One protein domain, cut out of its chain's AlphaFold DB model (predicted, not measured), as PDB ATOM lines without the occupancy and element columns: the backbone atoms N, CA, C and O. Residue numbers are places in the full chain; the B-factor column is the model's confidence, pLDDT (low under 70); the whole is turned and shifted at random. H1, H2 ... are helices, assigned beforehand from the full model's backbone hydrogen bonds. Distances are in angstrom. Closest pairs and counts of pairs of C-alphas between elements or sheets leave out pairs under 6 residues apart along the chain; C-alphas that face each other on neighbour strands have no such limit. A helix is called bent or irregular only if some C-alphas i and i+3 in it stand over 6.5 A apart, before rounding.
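AT A GLANCE: This is residues 11 to 81 of the 83 residues of an uncharacterized protein of Dehalobacter sp. 12DCB1 (UniProt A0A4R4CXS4). Picture one long helix, H2, as the shaft of the model, with a short helix at each end: H1 turns off at a corner where H2 begins, making an L, and past the other end of H2 the chain folds back so that H3 packs on the last turns of the shaft in an uneven helical hairpin. Residues 11 to 21 of H1 stick out at one end, and much of the first half of H2 is bare. The printed part has 71 residues with three named helices, in the order H1, H2, H3 along the chain, and no named strand; the class is all helix. The whole is extended, with a radius of gyration of the C-alphas of 20.8 A, and it spans 58 by 28 by 20 A, with H2 along the longest axis.

HOW THE PARTS SIT: Start at Gln 11, where H1, residues 11 to 23, begins. Past its end a tight link of 3 residues takes you into H2, residues 27 to 57. H1 and H2 are only just apart, with their closest C-alphas at 8.4 A. Residues 11 to 21 of H1 stand free: no C-alpha 8 or more residues away along the chain comes within 10 A of theirs. Residues 23 to 29, of which 27 to 29 belong to H2, stand free as well, and so do residues 31 to 44, which belong to H2. Go on along H2 to residues 52 to 56, the part of it that alone touches H3, residues 67 to 79. Look there at Asp 56 and Val 70, whose C-alphas, 6.0 A apart, are the closest of the two helices; 6 pairs of C-alphas lie within 8 A. H2 and H3 stand at a shallow tilt of 21 degrees and run opposite ways. They form a helical hairpin, two helices in succession that touch and run opposite ways, joined by a short link of 9 residues. Their centres are 19.9 A apart. H1 and H3 are apart. In the backbones of H1, H2 and H3, every pair of O i and N i+4 is within hydrogen-bond range.

IN THESE COORDINATES: Find C-alpha 11 at (-30.114, 23.720, -46.548); from there H1 runs through 13 residues to Arg 23, 18.2 A from first to last C-alpha, with z rising to -29.569 at C-alpha 23. Next find C-alpha 27 of Asp 27 at (-24.063, 10.122, -24.127), where H2 begins. From there H2, the longest helix with 31 residues, runs 44.7 A to C-alpha 57 of Ile 57 at (-14.130, -25.229, -49.615), with y and z both falling. H3 begins at Lys 67 and covers 13 residues and 18.4 A, ending at C-alpha 79 at (-2.040, -7.613, -44.841); between its two ends y and z both rise. None of the three helices is bent or irregular.

THE WHOLE: The C-alphas of Arg 13 and Gly 60 are the two farthest apart, at 59.2 A, and the outline is a rod. From Gln 11 to Gly 81, the first and last printed residues, the C-alphas are 37.5 A apart. Without the stretches that stand free, the body of 39 residues spans 53 by 18 by 11 A. The printed part has no cut, and neither of its two links is long. The mean pLDDT of the printed part is 90.0; look along H2 for the low confidence, where residues 39 to 45 are under 70. The mean pLDDT is 95 for H1, 84 for H2 and 96 for H3.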
ATOM      1  N   GLN A  11     -31.339  24.450 -46.894       93.06
ATOM      2  CA  GLN A  11     -30.114  23.720 -46.548       93.06
ATOM      3  C   GLN A  11     -29.628  24.084 -45.140       93.06
ATOM      4  O   GLN A  11     -29.393  23.207 -44.310       93.06
ATOM      5  N   GLU A  12     -29.561  25.377 -44.828       92.94
ATOM      6  CA  GLU A  12     -29.189  25.888 -43.508       92.94
ATOM      7  C   GLU A  12     -30.160  25.413 -42.426       92.94
ATOM      8  O   GLU A  12     -29.755  25.142 -41.291       92.94
ATOM      9  N   ARG A  13     -31.450  25.282 -42.762       93.56
ATOM     10  CA  ARG A  13     -32.456  24.732 -41.852       93.56
ATOM     11  C   ARG A  13     -32.222  23.249 -41.596       93.56
ATOM     12  O   ARG A  13     -32.166  22.864 -40.431       93.56
ATOM     13  N   MET A  14     -32.006  22.444 -42.634       95.25
ATOM     14  CA  MET A  14     -31.718  21.013 -42.486       95.25
ATOM     15  C   MET A  14     -30.434  20.760 -41.693       95.25
ATOM     16  O   MET A  14     -30.417  19.929 -40.783       95.25
ATOM     17  N   MET A  15     -29.365  21.511 -41.981       95.94
ATOM     18  CA  MET A  15     -28.113  21.421 -41.227       95.94
ATOM     19  C   MET A  15     -28.324  21.789 -39.758       95.94
ATOM     20  O   MET A  15     -27.857  21.076 -38.871       95.94
ATOM     21  N   HIS A  16     -29.069  22.864 -39.489       95.62
ATOM     22  CA  HIS A  16     -29.397  23.266 -38.127       95.62
ATOM     23  C   HIS A  16     -30.231  22.210 -37.399       95.62
ATOM     24  O   HIS A  16     -29.921  21.875 -36.260       95.62
ATOM     25  N   GLU A  17     -31.258  21.655 -38.040       97.00
ATOM     26  CA  GLU A  17     -32.076  20.597 -37.450       97.00
ATOM     27  C   GLU A  17     -31.251  19.360 -37.116       97.00
ATOM     28  O   GLU A  17     -31.369  18.824 -36.014       97.00
ATOM     29  N   ARG A  18     -30.380  18.927 -38.033       96.31
ATOM     30  CA  ARG A  18     -29.475  17.803 -37.789       96.31
ATOM     31  C   ARG A  18     -28.539  18.093 -36.617       96.31
ATOM     32  O   ARG A  18     -28.421  17.260 -35.724       96.31
ATOM     33  N   ALA A  19     -27.930  19.278 -36.575       96.44
ATOM     34  CA  ALA A  19     -27.054  19.688 -35.479       96.44
ATOM     35  C   ALA A  19     -27.795  19.733 -34.131       96.44
ATOM     36  O   ALA A  19     -27.274  19.271 -33.118       96.44
ATOM     37  N   VAL A  20     -29.035  20.233 -34.116       97.25
ATOM     38  CA  VAL A  20     -29.878  20.256 -32.914       97.25
ATOM     39  C   VAL A  20     -30.214  18.843 -32.450       97.25
ATOM     40  O   VAL A  20     -30.162  18.598 -31.247       97.25
ATOM     41  N   ARG A  21     -30.539  17.921 -33.366       95.94
ATOM     42  CA  ARG A  21     -30.798  16.513 -33.026       95.94
ATOM     43  C   ARG A  21     -29.567  15.867 -32.393       95.94
ATOM     44  O   ARG A  21     -29.707  15.287 -31.327       95.94
ATOM     45  N   ILE A  22     -28.385  16.040 -32.989       94.75
ATOM     46  CA  ILE A  22     -27.124  15.496 -32.453       94.75
ATOM     47  C   ILE A  22     -26.832  16.068 -31.061       94.75
ATOM     48  O   ILE A  22     -26.599  15.307 -30.133       94.75
ATOM     49  N   ARG A  23     -26.929  17.393 -30.875       96.19
ATOM     50  CA  ARG A  23     -26.696  18.045 -29.569       96.19
ATOM     51  C   ARG A  23     -27.652  17.562 -28.472       96.19
ATOM     52  O   ARG A  23     -27.347  17.691 -27.296       96.19
ATOM     53  N   LYS A  24     -28.845  17.099 -28.852       96.94
ATOM     54  CA  LYS A  24     -29.870  16.607 -27.924       96.94
ATOM     55  C   LYS A  24     -29.768  15.104 -27.642       96.94
ATOM     56  O   LYS A  24     -30.525  14.635 -26.799       96.94
ATOM     57  N   MET A  25     -28.912  14.358 -28.342       96.88
ATOM     58  CA  MET A  25     -28.689  12.943 -28.032       96.88
ATOM     59  C   MET A  25     -27.976  12.806 -26.688       96.88
ATOM     60  O   MET A  25     -27.141  13.639 -26.340       96.88
ATOM     61  N   THR A  26     -28.316  11.760 -25.939       97.19
ATOM     62  CA  THR A  26     -27.616  11.422 -24.695       97.19
ATOM     63  C   THR A  26     -26.280  10.751 -24.992       97.19
ATOM     64  O   THR A  26     -26.111  10.131 -26.045       97.19
ATOM     65  N   ASP A  27     -25.358  10.803 -24.030       95.88
ATOM     66  CA  ASP A  27     -24.063  10.122 -24.127       95.88
ATOM     67  C   ASP A  27     -24.238   8.628 -24.436       95.88
ATOM     68  O   ASP A  27     -23.568   8.089 -25.309       95.88
ATOM     69  N   GLU A  28     -25.221   7.969 -23.812       96.50
ATOM     70  CA  GLU A  28     -25.539   6.566 -24.091       96.50
ATOM     71  C   GLU A  28     -25.970   6.335 -25.548       96.50
ATOM     72  O   GLU A  28     -25.527   5.380 -26.185       96.50
ATOM     73  N   GLN A  29     -26.827   7.199 -26.099       95.81
ATOM     74  CA  GLN A  29     -27.272   7.087 -27.491       95.81
ATOM     75  C   GLN A  29     -26.113   7.296 -28.469       95.81
ATOM     76  O   GLN A  29     -26.028   6.587 -29.473       95.81
ATOM     77  N   LEU A  30     -25.221   8.242 -28.168       94.81
ATOM     78  CA  LEU A  30     -24.027   8.505 -28.967       94.81
ATOM     79  C   LEU A  30     -23.059   7.318 -28.925       94.81
ATOM     80  O   LEU A  30     -22.645   6.852 -29.987       94.81
ATOM     81  N   CYS A  31     -22.764   6.785 -27.736       94.31
ATOM     82  CA  CYS A  31     -21.901   5.615 -27.573       94.31
ATOM     83  C   CYS A  31     -22.470   4.398 -28.309       94.31
ATOM     84  O   CYS A  31     -21.793   3.848 -29.168       94.31
ATOM     85  N   ARG A  32     -23.749   4.053 -28.097       94.56
ATOM     86  CA  ARG A  32     -24.396   2.926 -28.798       94.56
ATOM     87  C   ARG A  32     -24.311   3.055 -30.318       94.56
ATOM     88  O   ARG A  32     -24.080   2.067 -31.012       94.56
ATOM     89  N   TYR A  33     -24.515   4.260 -30.852       90.62
ATOM     90  CA  TYR A  33     -24.401   4.502 -32.287       90.62
ATOM     91  C   TYR A  33     -22.964   4.305 -32.791       90.62
ATOM     92  O   TYR A  33     -22.762   3.599 -33.778       90.62
ATOM     93  N   ILE A  34     -21.966   4.867 -32.105       90.75
ATOM     94  CA  ILE A  34     -20.545   4.702 -32.452       90.75
ATOM     95  C   ILE A  34     -20.121   3.228 -32.366       90.75
ATOM     96  O   ILE A  34     -19.463   2.715 -33.276       90.75
ATOM     97  N   ASP A  35     -20.558   2.522 -31.328       87.81
ATOM     98  CA  ASP A  35     -20.296   1.094 -31.153       87.81
ATOM     99  C   ASP A  35     -20.922   0.285 -32.296       87.81
ATOM    100  O   ASP A  35     -20.275  -0.592 -32.865       87.81
ATOM    101  N   SER A  36     -22.144   0.630 -32.720       84.38
ATOM    102  CA  SER A  36     -22.796  -0.012 -33.868       84.38
ATOM    103  C   SER A  36     -22.068   0.227 -35.196       84.38
ATOM    104  O   SER A  36     -21.997  -0.680 -36.023       84.38
ATOM    105  N   LEU A  37     -21.486   1.415 -35.406       82.75
ATOM    106  CA  LEU A  37     -20.678   1.708 -36.596       82.75
ATOM    107  C   LEU A  37     -19.402   0.860 -36.602       82.75
ATOM    108  O   LEU A  37     -19.010   0.312 -37.634       82.75
ATOM    109  N   SER A  38     -18.796   0.701 -35.426       74.19
ATOM    110  CA  SER A  38     -17.607  -0.123 -35.219       74.19
ATOM    111  C   SER A  38     -17.921  -1.609 -35.438       74.19
ATOM    112  O   SER A  38     -17.192  -2.300 -36.149       74.19
ATOM    113  N   ALA A  39     -19.064  -2.087 -34.943       66.81
ATOM    114  CA  ALA A  39     -19.556  -3.442 -35.185       66.81
ATOM    115  C   ALA A  39     -19.955  -3.683 -36.656       66.81
ATOM    116  O   ALA A  39     -19.758  -4.776 -37.181       66.81
ATOM    117  N   GLY A  40     -20.456  -2.664 -37.359       59.75
ATOM    118  CA  GLY A  40     -20.734  -2.729 -38.798       59.75
ATOM    119  C   GLY A  40     -19.472  -2.960 -39.637       59.75
ATOM    120  O   GLY A  40     -19.514  -3.696 -40.626       59.75
ATOM    121  N   SER A  41     -18.329  -2.417 -39.202       58.12
ATOM    122  CA  SER A  41     -17.027  -2.727 -39.807       58.12
ATOM    123  C   SER A  41     -16.610  -4.183 -39.558       58.12
ATOM    124  O   SER A  41     -16.150  -4.845 -40.488       58.12
ATOM    125  N   ALA A  42     -16.881  -4.733 -38.368       57.59
ATOM    126  CA  ALA A  42     -16.676  -6.155 -38.087       57.59
ATOM    127  C   ALA A  42     -17.564  -7.042 -38.977       57.59
ATOM    128  O   ALA A  42     -17.096  -8.044 -39.502       57.59
ATOM    129  N   GLY A  43     -18.807  -6.627 -39.252       60.09
ATOM    130  CA  GLY A  43     -19.683  -7.304 -40.213       60.09
ATOM    131  C   GLY A  43     -19.098  -7.361 -41.629       60.09
ATOM    132  O   GLY A  43     -19.218  -8.381 -42.302       60.09
ATOM    133  N   SER A  44     -18.422  -6.303 -42.088       62.22
ATOM    134  CA  SER A  44     -17.749  -6.311 -43.396       62.22
ATOM    135  C   SER A  44     -16.521  -7.227 -43.435       62.22
ATOM    136  O   SER A  44     -16.367  -7.972 -44.402       62.22
ATOM    137  N   LYS A  45     -15.714  -7.249 -42.365       68.75
ATOM    138  CA  LYS A  45     -14.580  -8.175 -42.224       68.75
ATOM    139  C   LYS A  45     -15.041  -9.630 -42.192       68.75
ATOM    140  O   LYS A  45     -14.504 -10.467 -42.911       68.75
ATOM    141  N   ASN A  46     -16.119  -9.906 -41.457       77.88
ATOM    142  CA  ASN A  46     -16.728 -11.234 -41.401       77.88
ATOM    143  C   ASN A  46     -17.153 -11.716 -42.792       77.88
ATOM    144  O   ASN A  46     -16.833 -12.837 -43.164       77.88
ATOM    145  N   ARG A  47     -17.760 -10.852 -43.617       86.62
ATOM    146  CA  ARG A  47     -18.166 -11.225 -44.984       86.62
ATOM    147  C   ARG A  47     -16.991 -11.542 -45.909       86.62
ATOM    148  O   ARG A  47     -17.120 -12.418 -46.761       86.62
ATOM    149  N   VAL A  48     -15.864 -10.838 -45.780       90.00
ATOM    150  CA  VAL A  48     -14.658 -11.137 -46.575       90.00
ATOM    151  C   VAL A  48     -14.030 -12.453 -46.116       90.00
ATOM    152  O   VAL A  48     -13.652 -13.270 -46.955       90.00
ATOM    153  N   SER A  49     -13.984 -12.697 -44.805       91.75
ATOM    154  CA  SER A  49     -13.495 -13.961 -44.245       91.75
ATOM    155  C   SER A  49     -14.365 -15.149 -44.670       91.75
ATOM    156  O   SER A  49     -13.836 -16.166 -45.113       91.75
ATOM    157  N   GLU A  50     -15.691 -15.011 -44.590       93.38
ATOM    158  CA  GLU A  50     -16.663 -16.011 -45.057       93.38
ATOM    159  C   GLU A  50     -16.487 -16.300 -46.553       93.38
ATOM    160  O   GLU A  50     -16.440 -17.456 -46.967       93.38
ATOM    161  N   PHE A  51     -16.302 -15.261 -47.374       94.44
ATOM    162  CA  PHE A  51     -16.065 -15.427 -48.806       94.44
ATOM    163  C   PHE A  51     -14.775 -16.204 -49.105       94.44
ATOM    164  O   PHE A  51     -14.776 -17.095 -49.954       94.44
ATOM    165  N   ILE A  52     -13.674 -15.897 -48.413       95.25
ATOM    166  CA  ILE A  52     -12.404 -16.621 -48.587       95.25
ATOM    167  C   ILE A  52     -12.553 -18.084 -48.152       95.25
ATOM    168  O   ILE A  52     -12.057 -18.975 -48.842       95.25
ATOM    169  N   GLN A  53     -13.283 -18.348 -47.067       94.69
ATOM    170  CA  GLN A  53     -13.570 -19.707 -46.611       94.69
ATOM    171  C   GLN A  53     -14.389 -20.498 -47.642       94.69
ATOM    172  O   GLN A  53     -14.052 -21.641 -47.956       94.69
ATOM    173  N   ASP A  54     -15.410 -19.882 -48.237       95.19
ATOM    174  CA  ASP A  54     -16.195 -20.486 -49.317       95.19
ATOM    175  C   ASP A  54     -15.337 -20.822 -50.545       95.19
ATOM    176  O   ASP A  54     -15.549 -21.850 -51.199       95.19
ATOM    177  N   LEU A  55     -14.365 -19.964 -50.875       94.56
ATOM    178  CA  LEU A  55     -13.414 -20.223 -51.955       94.56
ATOM    179  C   LEU A  55     -12.500 -21.410 -51.641       94.56
ATOM    180  O   LEU A  55     -12.216 -22.191 -52.553       94.56
ATOM    181  N   ASP A  56     -12.066 -21.567 -50.389       94.25
ATOM    182  CA  ASP A  56     -11.237 -22.701 -49.967       94.25
ATOM    183  C   ASP A  56     -12.005 -24.022 -50.070       94.25
ATOM    184  O   ASP A  56     -11.533 -24.965 -50.707       94.25
ATOM    185  N   ILE A  57     -13.242 -24.055 -49.553       94.00
ATOM    186  CA  ILE A  57     -14.130 -25.229 -49.615       94.00
ATOM    187  C   ILE A  57     -14.377 -25.649 -51.066       94.00
ATOM    188  O   ILE A  57     -14.374 -26.836 -51.392       94.00
ATOM    189  N   LYS A  58     -14.591 -24.677 -51.958       92.50
ATOM    190  CA  LYS A  58     -14.841 -24.943 -53.379       92.50
ATOM    191  C   LYS A  58     -13.556 -25.166 -54.174       92.50
ATOM    192  O   LYS A  58     -13.638 -25.501 -55.358       92.50
ATOM    193  N   SER A  59     -12.378 -24.993 -53.584       91.62
ATOM    194  CA  SER A  59     -11.133 -25.157 -54.318       91.62
ATOM    195  C   SER A  59     -10.924 -26.610 -54.751       91.62
ATOM    196  O   SER A  59     -11.092 -27.547 -53.975       91.62
ATOM    197  N   GLY A  60     -10.547 -26.808 -56.016       83.81
ATOM    198  CA  GLY A  60     -10.327 -28.146 -56.579       83.81
ATOM    199  C   GLY A  60     -11.595 -28.859 -57.056       83.81
ATOM    200  O   GLY A  60     -11.510 -29.990 -57.520       83.81
ATOM    201  N   THR A  61     -12.753 -28.194 -57.026       91.12
ATOM    202  CA  THR A  61     -14.026 -28.724 -57.561       91.12
ATOM    203  C   THR A  61     -14.197 -28.534 -59.075       91.12
ATOM    204  O   THR A  61     -15.229 -28.898 -59.628       91.12
ATOM    205  N   GLY A  62     -13.212 -27.944 -59.764       86.81
ATOM    206  CA  GLY A  62     -13.317 -27.578 -61.185       86.81
ATOM    207  C   GLY A  62     -13.856 -26.163 -61.438       86.81
ATOM    208  O   GLY A  62     -14.038 -25.772 -62.584       86.81
ATOM    209  N   ASN A  63     -14.040 -25.357 -60.388       86.94
ATOM    210  CA  ASN A  63     -14.461 -23.949 -60.461       86.94
ATOM    211  C   ASN A  63     -13.372 -22.968 -60.961       86.94
ATOM    212  O   ASN A  63     -13.561 -21.756 -60.886       86.94
ATOM    213  N   GLY A  64     -12.217 -23.468 -61.412       90.75
ATOM    214  CA  GLY A  64     -11.091 -22.648 -61.874       90.75
ATOM    215  C   GLY A  64     -10.266 -21.972 -60.770       90.75
ATOM    216  O   GLY A  64      -9.348 -21.220 -61.090       90.75
ATOM    217  N   ILE A  65     -10.540 -22.235 -59.483       93.19
ATOM    218  CA  ILE A  65      -9.825 -21.622 -58.353       93.19
ATOM    219  C   ILE A  65      -9.068 -22.697 -57.563       93.19
ATOM    220  O   ILE A  65      -9.646 -23.580 -56.928       93.19
ATOM    221  N   GLY A  66      -7.737 -22.614 -57.595       94.50
ATOM    222  CA  GLY A  66      -6.842 -23.507 -56.855       94.50
ATOM    223  C   GLY A  66      -6.510 -23.003 -55.447       94.50
ATOM    224  O   GLY A  66      -6.564 -21.801 -55.181       94.50
ATOM    225  N   LYS A  67      -6.089 -23.922 -54.566       94.06
ATOM    226  CA  LYS A  67      -5.771 -23.631 -53.156       94.06
ATOM    227  C   LYS A  67      -4.697 -22.560 -53.000       94.06
ATOM    228  O   LYS A  67      -4.761 -21.724 -52.110       94.06
ATOM    229  N   SER A  68      -3.725 -22.547 -53.909       94.94
ATOM    230  CA  SER A  68      -2.664 -21.538 -53.939       94.94
ATOM    231  C   SER A  68      -3.192 -20.126 -54.200       94.94
ATOM    232  O   SER A  68      -2.644 -19.166 -53.664       94.94
ATOM    233  N   THR A  69      -4.252 -19.978 -54.997       95.88
ATOM    234  CA  THR A  69      -4.908 -18.685 -55.227       95.88
ATOM    235  C   THR A  69      -5.660 -18.237 -53.981       95.88
ATOM    236  O   THR A  69      -5.501 -17.092 -53.572       95.88
ATOM    237  N   VAL A  70      -6.413 -19.139 -53.343       96.44
ATOM    238  CA  VAL A  70      -7.131 -18.839 -52.093       96.44
ATOM    239  C   VAL A  70      -6.157 -18.417 -50.993       96.44
ATOM    240  O   VAL A  70      -6.348 -17.378 -50.369       96.44
ATOM    241  N   TYR A  71      -5.042 -19.132 -50.847       96.44
ATOM    242  CA  TYR A  71      -3.983 -18.789 -49.899       96.44
ATOM    243  C   TYR A  71      -3.403 -17.381 -50.126       96.44
ATOM    244  O   TYR A  71      -3.225 -16.616 -49.180       96.44
ATOM    245  N   LYS A  72      -3.152 -16.992 -51.385       97.50
ATOM    246  CA  LYS A  72      -2.682 -15.633 -51.711       97.50
ATOM    247  C   LYS A  72      -3.719 -14.564 -51.369       97.50
ATOM    248  O   LYS A  72      -3.341 -13.499 -50.890       97.50
ATOM    249  N   LEU A  73      -5.000 -14.841 -51.624       96.12
ATOM    250  CA  LEU A  73      -6.094 -13.932 -51.272       96.12
ATOM    251  C   LEU A  73      -6.191 -13.746 -49.760       96.12
ATOM    252  O   LEU A  73      -6.361 -12.619 -49.311       96.12
ATOM    253  N   GLN A  74      -6.014 -14.819 -48.987       96.12
ATOM    254  CA  GLN A  74      -6.013 -14.750 -47.531       96.12
ATOM    255  C   GLN A  74      -4.865 -13.890 -46.993       96.12
ATOM    256  O   GLN A  74      -5.119 -12.949 -46.248       96.12
ATOM    257  N   ILE A  75      -3.629 -14.119 -47.455       97.25
ATOM    258  CA  ILE A  75      -2.476 -13.286 -47.066       97.25
ATOM    259  C   ILE A  75      -2.715 -11.812 -47.405       97.25
ATOM    260  O   ILE A  75      -2.401 -10.923 -46.615       97.25
ATOM    261  N   PHE A  76      -3.236 -11.534 -48.602       96.88
ATOM    262  CA  PHE A  76      -3.521 -10.165 -49.019       96.88
ATOM    263  C   PHE A  76      -4.591  -9.519 -48.131       96.88
ATOM    264  O   PHE A  76      -4.429  -8.375 -47.712       96.88
ATOM    265  N   ALA A  77      -5.658 -10.257 -47.816       94.81
ATOM    266  CA  ALA A  77      -6.745  -9.772 -46.983       94.81
ATOM    267  C   ALA A  77      -6.274  -9.416 -45.562       94.81
ATOM    268  O   ALA A  77      -6.623  -8.344 -45.072       94.81
ATOM    269  N   GLU A  78      -5.434 -10.256 -44.949       93.56
ATOM    270  CA  GLU A  78      -4.821  -9.993 -43.637       93.56
ATOM    271  C   GLU A  78      -3.890  -8.772 -43.686       93.56
ATOM    272  O   GLU A  78      -3.966  -7.881 -42.841       93.56
ATOM    273  N   LYS A  79      -3.024  -8.696 -44.705       96.12
ATOM    274  CA  LYS A  79      -2.040  -7.613 -44.841       96.12
ATOM    275  C   LYS A  79      -2.692  -6.236 -44.973       96.12
ATOM    276  O   LYS A  79      -2.197  -5.266 -44.405       96.12
ATOM    277  N   GLU A  80      -3.775  -6.150 -45.734       93.12
ATOM    278  CA  GLU A  80      -4.483  -4.894 -45.994       93.12
ATOM    279  C   GLU A  80      -5.600  -4.619 -44.962       93.12
ATOM    280  O   GLU A  80      -6.290  -3.604 -45.045       93.12
ATOM    281  N   GLY A  81      -5.780  -5.503 -43.970       88.31
ATOM    282  CA  GLY A  81      -6.745  -5.334 -42.881       88.31
ATOM    283  C   GLY A  81      -8.210  -5.515 -43.287       88.31
ATOM    284  O   GLY A  81      -9.104  -5.015 -42.594       88.31
TER     285      GLY A  81